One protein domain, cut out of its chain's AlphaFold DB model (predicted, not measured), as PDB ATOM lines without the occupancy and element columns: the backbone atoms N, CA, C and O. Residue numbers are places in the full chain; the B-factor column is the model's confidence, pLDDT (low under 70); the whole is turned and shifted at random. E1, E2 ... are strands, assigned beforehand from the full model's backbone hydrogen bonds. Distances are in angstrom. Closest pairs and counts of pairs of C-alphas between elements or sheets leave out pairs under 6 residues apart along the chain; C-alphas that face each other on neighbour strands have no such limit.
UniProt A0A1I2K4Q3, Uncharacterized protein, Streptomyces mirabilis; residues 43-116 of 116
ATOM      1  N   PRO A  43     120.397 194.346 211.218       73.50
ATOM      2  CA  PRO A  43     120.997 194.996 210.062       73.50
ATOM      3  C   PRO A  43     122.490 194.672 209.957       73.50
ATOM      4  O   PRO A  43     123.209 194.677 210.954       73.50
ATOM      5  N   SER A  44     122.976 194.465 208.735       75.69
ATOM      6  CA  SER A  44     124.397 194.265 208.446       75.69
ATOM      7  C   SER A  44     124.853 195.191 207.328       75.69
ATOM      8  O   SER A  44     124.115 195.415 206.371       75.69
ATOM      9  N   ASN A  45     126.091 195.668 207.416       75.25
ATOM     10  CA  ASN A  45     126.760 196.394 206.342       75.25
ATOM     11  C   ASN A  45     127.937 195.561 205.832       75.25
ATOM     12  O   ASN A  45     128.556 194.828 206.606       75.25
ATOM     13  N   PHE A  46     128.273 195.700 204.554       74.94
ATOM     14  CA  PHE A  46     129.438 195.054 203.961       74.94
ATOM     15  C   PHE A  46     130.125 195.996 202.969       74.94
ATOM     16  O   PHE A  46     129.538 196.965 202.491       74.94
ATOM     17  N   SER A  47     131.393 195.718 202.691       73.88
ATOM     18  CA  SER A  47     132.156 196.339 201.614       73.88
ATOM     19  C   SER A  47     132.804 195.217 200.820       73.88
ATOM     20  O   SER A  47     133.394 194.307 201.405       73.88
ATOM     21  N   GLU A  48     132.657 195.270 199.503       77.94
ATOM     22  CA  GLU A  48     133.127 194.241 198.585       77.94
ATOM     23  C   GLU A  48     133.885 194.894 197.430       77.94
ATOM     24  O   GLU A  48     133.556 195.998 196.991       77.94
ATOM     25  N   TYR A  49     134.922 194.210 196.954       78.00
ATOM     26  CA  TYR A  49     135.585 194.569 195.712       78.00
ATOM     27  C   TYR A  49     134.779 194.002 194.541       78.00
ATOM     28  O   TYR A  49     134.637 192.787 194.420       78.00
ATOM     29  N   PHE A  50     134.284 194.882 193.674       79.50
ATOM     30  CA  PHE A  50     133.581 194.505 192.452       79.50
ATOM     31  C   PHE A  50     134.466 194.822 191.240       79.50
ATOM     32  O   PHE A  50     134.722 195.988 190.939       79.50
ATOM     33  N   GLY A  51     134.971 193.785 190.572       82.00
ATOM     34  CA  GLY A  51     135.875 193.900 189.428       82.00
ATOM     35  C   GLY A  51     136.500 192.560 189.041       82.00
ATOM     36  O   GLY A  51     136.133 191.515 189.583       82.00
ATOM     37  N   THR A  52     137.449 192.582 188.102       86.88
ATOM     38  CA  THR A  52     138.230 191.393 187.731       86.88
ATOM     39  C   THR A  52     138.915 190.815 188.962       86.88
ATOM     40  O   THR A  52     139.566 191.548 189.697       86.88
ATOM     41  N   ALA A  53     138.801 189.506 189.183       84.38
ATOM     42  CA  ALA A  53     139.471 188.858 190.303       84.38
ATOM     43  C   ALA A  53     140.988 189.110 190.244       84.38
ATOM     44  O   ALA A  53     141.640 188.829 189.239       84.38
ATOM     45  N   VAL A  54     141.542 189.644 191.332       84.38
ATOM     46  CA  VAL A  54     142.970 189.937 191.481       84.38
ATOM     47  C   VAL A  54     143.541 189.208 192.693       84.38
ATOM     48  O   VAL A  54     142.800 188.754 193.567       84.38
ATOM     49  N   ALA A  55     144.868 189.100 192.752       84.25
ATOM     50  CA  ALA A  55     145.552 188.581 193.929       84.25
ATOM     51  C   ALA A  55     145.276 189.448 195.174       84.25
ATOM     52  O   ALA A  55     144.914 190.621 195.088       84.25
ATOM     53  N   CYS A  56     145.450 188.851 196.350       78.75
ATOM     54  CA  CYS A  56     145.052 189.427 197.636       78.75
ATOM     55  C   CYS A  56     145.769 190.753 197.970       78.75
ATOM     56  O   CYS A  56     145.196 191.617 198.629       78.75
ATOM     57  N   ASP A  57     147.002 190.917 197.490       81.69
ATOM     58  CA  ASP A  57     147.857 192.115 197.580       81.69
ATOM     59  C   ASP A  57     147.602 193.132 196.446       81.69
ATOM     60  O   ASP A  57     148.226 194.187 196.353       81.69
ATOM     61  N   LYS A  58     146.691 192.810 195.525       85.50
ATOM     62  CA  LYS A  58     146.328 193.655 194.380       85.50
ATOM     63  C   LYS A  58     144.930 194.241 194.496       85.50
ATOM     64  O   LYS A  58     144.551 195.042 193.645       85.50
ATOM     65  N   VAL A  59     144.174 193.887 195.538       84.69
ATOM     66  CA  VAL A  59     142.878 194.513 195.822       84.69
ATOM     67  C   VAL A  59     143.122 195.987 196.179       84.69
ATOM     68  O   VAL A  59     143.788 196.260 197.188       84.69
ATOM     69  N   PRO A  60     142.602 196.950 195.390       83.81
ATOM     70  CA  PRO A  60     142.772 198.368 195.674       83.81
ATOM     71  C   PRO A  60     142.231 198.731 197.052       83.81
ATOM     72  O   PRO A  60     141.234 198.173 197.516       83.81
ATOM     73  N   ARG A  61     142.879 199.701 197.702       85.62
ATOM     74  CA  ARG A  61     142.437 200.150 199.018       85.62
ATOM     75  C   ARG A  61     141.112 200.901 198.905       85.62
ATOM     76  O   ARG A  61     141.036 201.913 198.211       85.62
ATOM     77  N   SER A  62     140.111 200.477 199.666       84.25
ATOM     78  CA  SER A  62     138.871 201.224 199.867       84.25
ATOM     79  C   SER A  62     138.575 201.398 201.355       84.25
ATOM     80  O   SER A  62     138.989 200.595 202.196       84.25
ATOM     81  N   VAL A  63     137.912 202.504 201.697       88.12
ATOM     82  CA  VAL A  63     137.520 202.825 203.072       88.12
ATOM     83  C   VAL A  63     136.075 203.299 203.073       88.12
ATOM     84  O   VAL A  63     135.732 204.241 202.362       88.12
ATOM     85  N   ALA A  64     135.247 202.670 203.900       88.88
ATOM     86  CA  ALA A  64     133.869 203.063 204.148       88.88
ATOM     87  C   ALA A  64     133.641 203.263 205.649       88.88
ATOM     88  O   ALA A  64     134.244 202.581 206.478       88.88
ATOM     89  N   TYR A  65     132.757 204.194 205.996       90.12
ATOM     90  CA  TYR A  65     132.332 204.438 207.370       90.12
ATOM     91  C   TYR A  65     130.842 204.145 207.466       90.12
ATOM     92  O   TYR A  65     130.042 204.764 206.768       90.12
ATOM     93  N   PHE A  66     130.478 203.211 208.336       88.50
ATOM     94  CA  PHE A  66     129.089 202.864 208.600       88.50
ATOM     95  C   PHE A  66     128.719 203.327 209.998       88.50
ATOM     96  O   PHE A  66     129.335 202.894 210.969       88.50
ATOM     97  N   THR A  67     127.728 204.204 210.101       88.50
ATOM     98  CA  THR A  67     127.124 204.573 211.381       88.50
ATOM     99  C   THR A  67     126.066 203.547 211.784       88.50
ATOM    100  O   THR A  67     125.616 202.735 210.970       88.50
ATOM    101  N   GLN A  68     125.664 203.571 213.054       85.00
ATOM    102  CA  GLN A  68     124.586 202.720 213.551       85.00
ATOM    103  C   GLN A  68     123.277 203.058 212.832       85.00
ATOM    104  O   GLN A  68     122.902 204.234 212.774       85.00
ATOM    105  N   PRO A  69     122.547 202.056 212.315       79.19
ATOM    106  CA  PRO A  69     121.162 202.245 211.926       79.19
ATOM    107  C   PRO A  69     120.355 202.861 213.071       79.19
ATOM    108  O   PRO A  69     120.430 202.412 214.219       79.19
ATOM    109  N   ALA A  70     119.552 203.860 212.736       80.19
ATOM    110  CA  ALA A  70     118.592 204.467 213.638       80.19
ATOM    111  C   ALA A  70     117.269 204.664 212.892       80.19
ATOM    112  O   ALA A  70     117.252 204.838 211.670       80.19
ATOM    113  N   ALA A  71     116.153 204.596 213.611       73.31
ATOM    114  CA  ALA A  71     114.821 204.708 213.033       73.31
ATOM    115  C   ALA A  71     113.955 205.695 213.813       73.31
ATOM    116  O   ALA A  71     114.131 205.896 215.015       73.31
ATOM    117  N   ASN A  72     112.987 206.274 213.098       71.38
ATOM    118  CA  ASN A  72     112.040 207.271 213.594       71.38
ATOM    119  C   ASN A  72     112.754 208.499 214.171       71.38
ATOM    120  O   ASN A  72     112.820 208.680 215.387       71.38
ATOM    121  N   ALA A  73     113.298 209.318 213.268       77.06
ATOM    122  CA  ALA A  73     113.913 210.594 213.612       77.06
ATOM    123  C   ALA A  73     112.910 211.490 214.357       77.06
ATOM    124  O   ALA A  73     111.776 211.653 213.910       77.06
ATOM    125  N   GLN A  74     113.340 212.078 215.472       82.56
ATOM    126  CA  GLN A  74     112.541 212.997 216.293       82.56
ATOM    127  C   GLN A  74     113.020 214.456 216.173       82.56
ATOM    128  O   GLN A  74     112.483 215.339 216.835       82.56
ATOM    129  N   GLY A  75     113.999 214.720 215.298       74.69
ATOM    130  CA  GLY A  75     114.653 216.025 215.146       74.69
ATOM    131  C   GLY A  75     115.950 216.123 215.955       74.69
ATOM    132  O   GLY A  75     116.230 215.275 216.791       74.69
ATOM    133  N   ASN A  76     116.793 217.123 215.674       79.12
ATOM    134  CA  ASN A  76     118.048 217.386 216.406       79.12
ATOM    135  C   ASN A  76     118.987 216.169 216.574       79.12
ATOM    136  O   ASN A  76     119.692 216.052 217.572       79.12
ATOM    137  N   GLY A  77     118.986 215.241 215.612       73.75
ATOM    138  CA  GLY A  77     119.820 214.035 215.656       73.75
ATOM    139  C   GLY A  77     119.336 212.940 216.616       73.75
ATOM    140  O   GLY A  77     120.034 211.940 216.771       73.75
ATOM    141  N   THR A  78     118.159 213.081 217.230       79.44
ATOM    142  CA  THR A  78     117.566 212.048 218.087       79.44
ATOM    143  C   THR A  78     116.668 211.104 217.290       79.44
ATOM    144  O   THR A  78     116.020 211.479 216.306       79.44
ATOM    145  N   TYR A  79     116.644 209.844 217.718       81.25
ATOM    146  CA  TYR A  79     115.889 208.767 217.090       81.25
ATOM    147  C   TYR A  79     115.216 207.932 218.172       81.25
ATOM    148  O   TYR A  79     115.832 207.625 219.191       81.25
ATOM    149  N   ARG A  80     113.968 207.520 217.934       77.00
ATOM    150  CA  ARG A  80     113.227 206.671 218.881       77.00
ATOM    151  C   ARG A  80     113.855 205.285 219.031       77.00
ATOM    152  O   ARG A  80     113.716 204.660 220.077       77.00
ATOM    153  N   TYR A  81     114.509 204.799 217.979       78.12
ATOM    154  CA  TYR A  81     115.162 203.497 217.956       78.12
ATOM    155  C   TYR A  81     116.594 203.643 217.451       78.12
ATOM    156  O   TYR A  81     116.823 204.231 216.392       78.12
ATOM    157  N   GLY A  82     117.544 203.087 218.201       76.69
ATOM    158  CA  GLY A  82     118.956 202.992 217.832       76.69
ATOM    159  C   GLY A  82     119.413 201.539 217.736       76.69
ATOM    160  O   GLY A  82     118.652 200.613 218.015       76.69
ATOM    161  N   SER A  83     120.668 201.340 217.355       81.25
ATOM    162  CA  SER A  83     121.310 200.024 217.311       81.25
ATOM    163  C   SER A  83     122.712 200.100 217.902       81.25
ATOM    164  O   SER A  83     123.284 201.180 218.019       81.25
ATOM    165  N   THR A  84     123.269 198.957 218.292       83.88
ATOM    166  CA  THR A  84     124.656 198.835 218.755       83.88
ATOM    167  C   THR A  84     125.484 198.036 217.754       83.88
ATOM    168  O   THR A  84     124.952 197.268 216.951       83.88
ATOM    169  N   TYR A  85     126.805 198.227 217.776       85.69
ATOM    170  CA  TYR A  85     127.711 197.351 217.035       85.69
ATOM    171  C   TYR A  85     127.919 196.069 217.837       85.69
ATOM    172  O   TYR A  85     128.224 196.142 219.024       85.69
ATOM    173  N   GLU A  86     127.777 194.918 217.187       84.88
ATOM    174  CA  GLU A  86     127.923 193.615 217.843       84.88
ATOM    175  C   GLU A  86     129.211 192.912 217.397       84.88
ATOM    176  O   GLU A  86     130.139 192.736 218.182       84.88
ATOM    177  N   ARG A  87     129.295 192.539 216.115       85.69
ATOM    178  CA  ARG A  87     130.405 191.757 215.558       85.69
ATOM    179  C   ARG A  87     130.817 192.245 214.176       85.69
ATOM    180  O   ARG A  87     130.034 192.867 213.463       85.69
ATOM    181  N   SER A  88     132.035 191.898 213.772       84.31
ATOM    182  CA  SER A  88     132.502 192.039 212.392       84.31
ATOM    183  C   SER A  88     133.145 190.738 211.924       84.31
ATOM    184  O   SER A  88     133.684 189.972 212.721       84.31
ATOM    185  N   THR A  89     133.068 190.476 210.623       81.81
ATOM    186  CA  THR A  89     133.797 189.382 209.982       81.81
ATOM    187  C   THR A  89     134.549 189.940 208.788       81.81
ATOM    188  O   THR A  89     134.138 190.930 208.184       81.81
ATOM    189  N   ARG A  90     135.685 189.327 208.468       81.69
ATOM    190  CA  ARG A  90     136.524 189.729 207.344       81.69
ATOM    191  C   ARG A  90     136.781 188.518 206.465       81.69
ATOM    192  O   ARG A  90     137.254 187.495 206.959       81.69
ATOM    193  N   GLY A  91     136.530 188.666 205.167       74.56
ATOM    194  CA  GLY A  91     136.907 187.663 204.178       74.56
ATOM    195  C   GLY A  91     138.410 187.388 204.208       74.56
ATOM    196  O   GLY A  91     139.225 188.295 204.425       74.56
ATOM    197  N   ARG A  92     138.795 186.127 203.987       71.88
ATOM    198  CA  ARG A  92     140.204 185.769 203.781       71.88
ATOM    199  C   ARG A  92     140.762 186.609 202.626       71.88
ATOM    200  O   ARG A  92     140.022 186.974 201.721       71.88
ATOM    201  N   CYS A  93     142.062 186.899 202.651       66.38
ATOM    202  CA  CYS A  93     142.740 187.509 201.504       66.38
ATOM    203  C   CYS A  93     142.362 188.962 201.138       66.38
ATOM    204  O   CYS A  93     142.648 189.414 200.040       66.38
ATOM    205  N   THR A  94     141.769 189.731 202.053       67.75
ATOM    206  CA  THR A  94     141.342 191.111 201.753       67.75
ATOM    207  C   THR A  94     142.282 192.195 202.272       67.75
ATOM    208  O   THR A  94     142.009 193.364 202.041       67.75
ATOM    209  N   GLY A  95     143.311 191.863 203.069       73.19
ATOM    210  CA  GLY A  95     144.123 192.855 203.804       73.19
ATOM    211  C   GLY A  95     143.322 193.790 204.732       73.19
ATOM    212  O   GLY A  95     143.905 194.636 205.405       73.19
ATOM    213  N   GLY A  96     141.998 193.620 204.786       80.50
ATOM    214  CA  GLY A  96     141.060 194.586 205.325       80.50
ATOM    215  C   GLY A  96     141.010 194.604 206.844       80.50
ATOM    216  O   GLY A  96     141.615 193.775 207.528       80.50
ATOM    217  N   ASN A  97     140.265 195.549 207.393       87.12
ATOM    218  CA  ASN A  97     140.093 195.735 208.827       87.12
ATOM    219  C   ASN A  97     138.749 196.417 209.105       87.12
ATOM    220  O   ASN A  97     138.297 197.228 208.300       87.12
ATOM    221  N   VAL A  98     138.140 196.124 210.250       89.56
ATOM    222  CA  VAL A  98     137.000 196.876 210.777       89.56
ATOM    223  C   VAL A  98     137.399 197.452 212.129       89.56
ATOM    224  O   VAL A  98     137.760 196.714 213.040       89.56
ATOM    225  N   GLN A  99     137.338 198.774 212.258       92.06
ATOM    226  CA  GLN A  99     137.654 199.487 213.495       92.06
ATOM    227  C   GLN A  99     136.491 200.389 213.887       92.06
ATOM    228  O   GLN A  99     135.931 201.076 213.035       92.06
ATOM    229  N   LEU A 100     136.152 200.426 215.173       92.62
ATOM    230  CA  LEU A 100     135.270 201.466 215.688       92.62
ATOM    231  C   LEU A 100     136.068 202.760 215.839       92.62
ATOM    232  O   LEU A 100     137.125 202.772 216.467       92.62
ATOM    233  N   VAL A 101     135.558 203.836 215.251       94.56
ATOM    234  CA  VAL A 101     136.148 205.174 215.305       94.56
ATOM    235  C   VAL A 101     135.113 206.188 215.774       94.56
ATOM    236  O   VAL A 101     133.910 205.998 215.577       94.56
ATOM    237  N   ASP A 102     135.592 207.269 216.376       92.69
ATOM    238  CA  ASP A 102     134.783 208.441 216.693       92.69
ATOM    239  C   ASP A 102     134.896 209.462 215.552       92.69
ATOM    240  O   ASP A 102     136.000 209.770 215.101       92.69
ATOM    241  N   LEU A 103     133.760 209.948 215.050       89.44
ATOM    242  CA  LEU A 103     133.683 210.975 214.007       89.44
ATOM    243  C   LEU A 103     133.461 212.386 214.580       89.44
ATOM    244  O   LEU A 103     133.222 213.324 213.822       89.44
ATOM    245  N   GLY A 104     133.480 212.545 215.905       87.94
ATOM    246  CA  GLY A 104     133.228 213.794 216.631       87.94
ATOM    247  C   GLY A 104     131.746 214.077 216.895       87.94
ATOM    248  O   GLY A 104     131.415 214.801 217.825       87.94
ATOM    249  N   TRP A 105     130.844 213.484 216.111       81.00
ATOM    250  CA  TRP A 105     129.386 213.613 216.262       81.00
ATOM    251  C   TRP A 105     128.668 212.259 216.359       81.00
ATOM    252  O   TRP A 105     127.473 212.206 216.646       81.00
ATOM    253  N   THR A 106     129.372 211.154 216.101       86.50
ATOM    254  CA  THR A 106     128.863 209.785 216.244       86.50
ATOM    255  C   THR A 106     130.007 208.770 216.193       86.50
ATOM    256  O   THR A 106     131.121 209.093 215.781       86.50
ATOM    257  N   LYS A 107     129.716 207.512 216.539       89.25
ATOM    258  CA  LYS A 107     130.631 206.384 216.325       89.25
ATOM    259  C   LYS A 107     130.349 205.711 214.989       89.25
ATOM    260  O   LYS A 107     129.194 205.427 214.667       89.25
ATOM    261  N   ALA A 108     131.402 205.358 214.261       91.75
ATOM    262  CA  ALA A 108     131.309 204.625 213.002       91.75
ATOM    263  C   ALA A 108     132.173 203.360 213.010       91.75
ATOM    264  O   ALA A 108     133.275 203.344 213.555       91.75
ATOM    265  N   ALA A 109     131.697 202.312 212.347       92.50
ATOM    266  CA  ALA A 109     132.533 201.211 211.902       92.50
ATOM    267  C   ALA A 109     133.285 201.641 210.633       92.50
ATOM    268  O   ALA A 109     132.703 201.740 209.551       92.50
ATOM    269  N   LYS A 110     134.584 201.908 210.770       92.38
ATOM    270  CA  LYS A 110     135.509 202.131 209.659       92.38
ATOM    271  C   LYS A 110     135.918 200.784 209.078       92.38
ATOM    272  O   LYS A 110     136.714 200.059 209.675       92.38
ATOM    273  N   VAL A 111     135.399 200.473 207.901       89.94
ATOM    274  CA  VAL A 111     135.748 199.286 207.123       89.94
ATOM    275  C   VAL A 111     136.825 199.677 206.121       89.94
ATOM    276  O   VAL A 111     136.609 200.541 205.280       89.94
ATOM    277  N   THR A 112     137.995 199.061 206.228       87.81
ATOM    278  CA  THR A 112     139.072 199.140 205.234       87.81
ATOM    279  C   THR A 112     139.140 197.814 204.489       87.81
ATOM    280  O   THR A 112     139.128 196.762 205.123       87.81
ATOM    281  N   LEU A 113     139.248 197.859 203.168       85.31
ATOM    282  CA  LEU A 113     139.493 196.711 202.296       85.31
ATOM    283  C   LEU A 113     140.770 196.978 201.488       85.31
ATOM    284  O   LEU A 113     141.029 198.128 201.141       85.31
ATOM    285  N   GLY A 114     141.541 195.939 201.174       81.75
ATOM    286  CA  GLY A 114     142.697 196.002 200.280       81.75
ATOM    287  C   GLY A 114     143.893 196.793 200.819       81.75
ATOM    288  O   GLY A 114     143.949 197.161 201.995       81.75
ATOM    289  N   GLY A 115     144.850 197.072 199.929       73.38
ATOM    290  CA  GLY A 115     145.998 197.946 200.203       73.38
ATOM    291  C   GLY A 115     147.120 197.330 201.043       73.38
ATOM    292  O   GLY A 115     147.752 198.060 201.808       73.38
ATOM    293  N   ARG A 116     147.333 196.015 200.933       63.78
ATOM    294  CA  ARG A 116     148.513 195.324 201.471       63.78
ATOM    295  C   ARG A 116     149.473 194.951 200.366       63.78
ATOM    296  O   ARG A 116     148.954 194.545 199.312       63.78
TER     297      ARG A 116
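Overview. This is residues 43 to 116 of the 116 residues of an uncharacterized protein of Streptomyces mirabilis (UniProt A0A1I2K4Q3). Little regular structure is present: a strongly twisted three-strand sheet makes the middle of a loose rod, a small hairpin, E2 and E3, forms one end, and long unnamed stretches run along the length. The printed part has 74 residues, with no named helix and strands E1 to E5 in chain order; it is all strand, with 28 residues in named elements. The larger sheet, E1 - E5 - E4, is antiparallel. The radius of gyration of the C-alphas is 15.0 A and the spans are 47 by 23 by 20 A.

Along the chain. After unnamed residues 43 to 61, E1, residues 62 to 67, spans 16.8 A from C-alpha 62 at (138.871, 201.224, 199.867). E2 is residues 71 to 75, 11.5 A, and E3 residues 78 to 81, 8.9 A. E4, residues 97 to 102, spans 15.9 A; E5, residues 107 to 113, spans 19.2 A to C-alpha 113 at (139.493, 196.711, 202.296).

Arrangement. E1 and E5 are antiparallel at 157 degrees, with N 64 and O 111 2.9 A apart. The hairpin E4 and E5 has N 110 and O 99 at 2.8 A. In the hairpin E2 and E3, N 71 and O 81 are 2.9 A apart; E1 and E2 are apart.

Size, cuts and confidence. The C-alphas farthest apart, Ala 55 and Gln 74, are 46.8 A apart. The printed part has no cut; E3 to E4 is a long link of 15 residues. Residues 93 to 94 and 116 have pLDDT under 70.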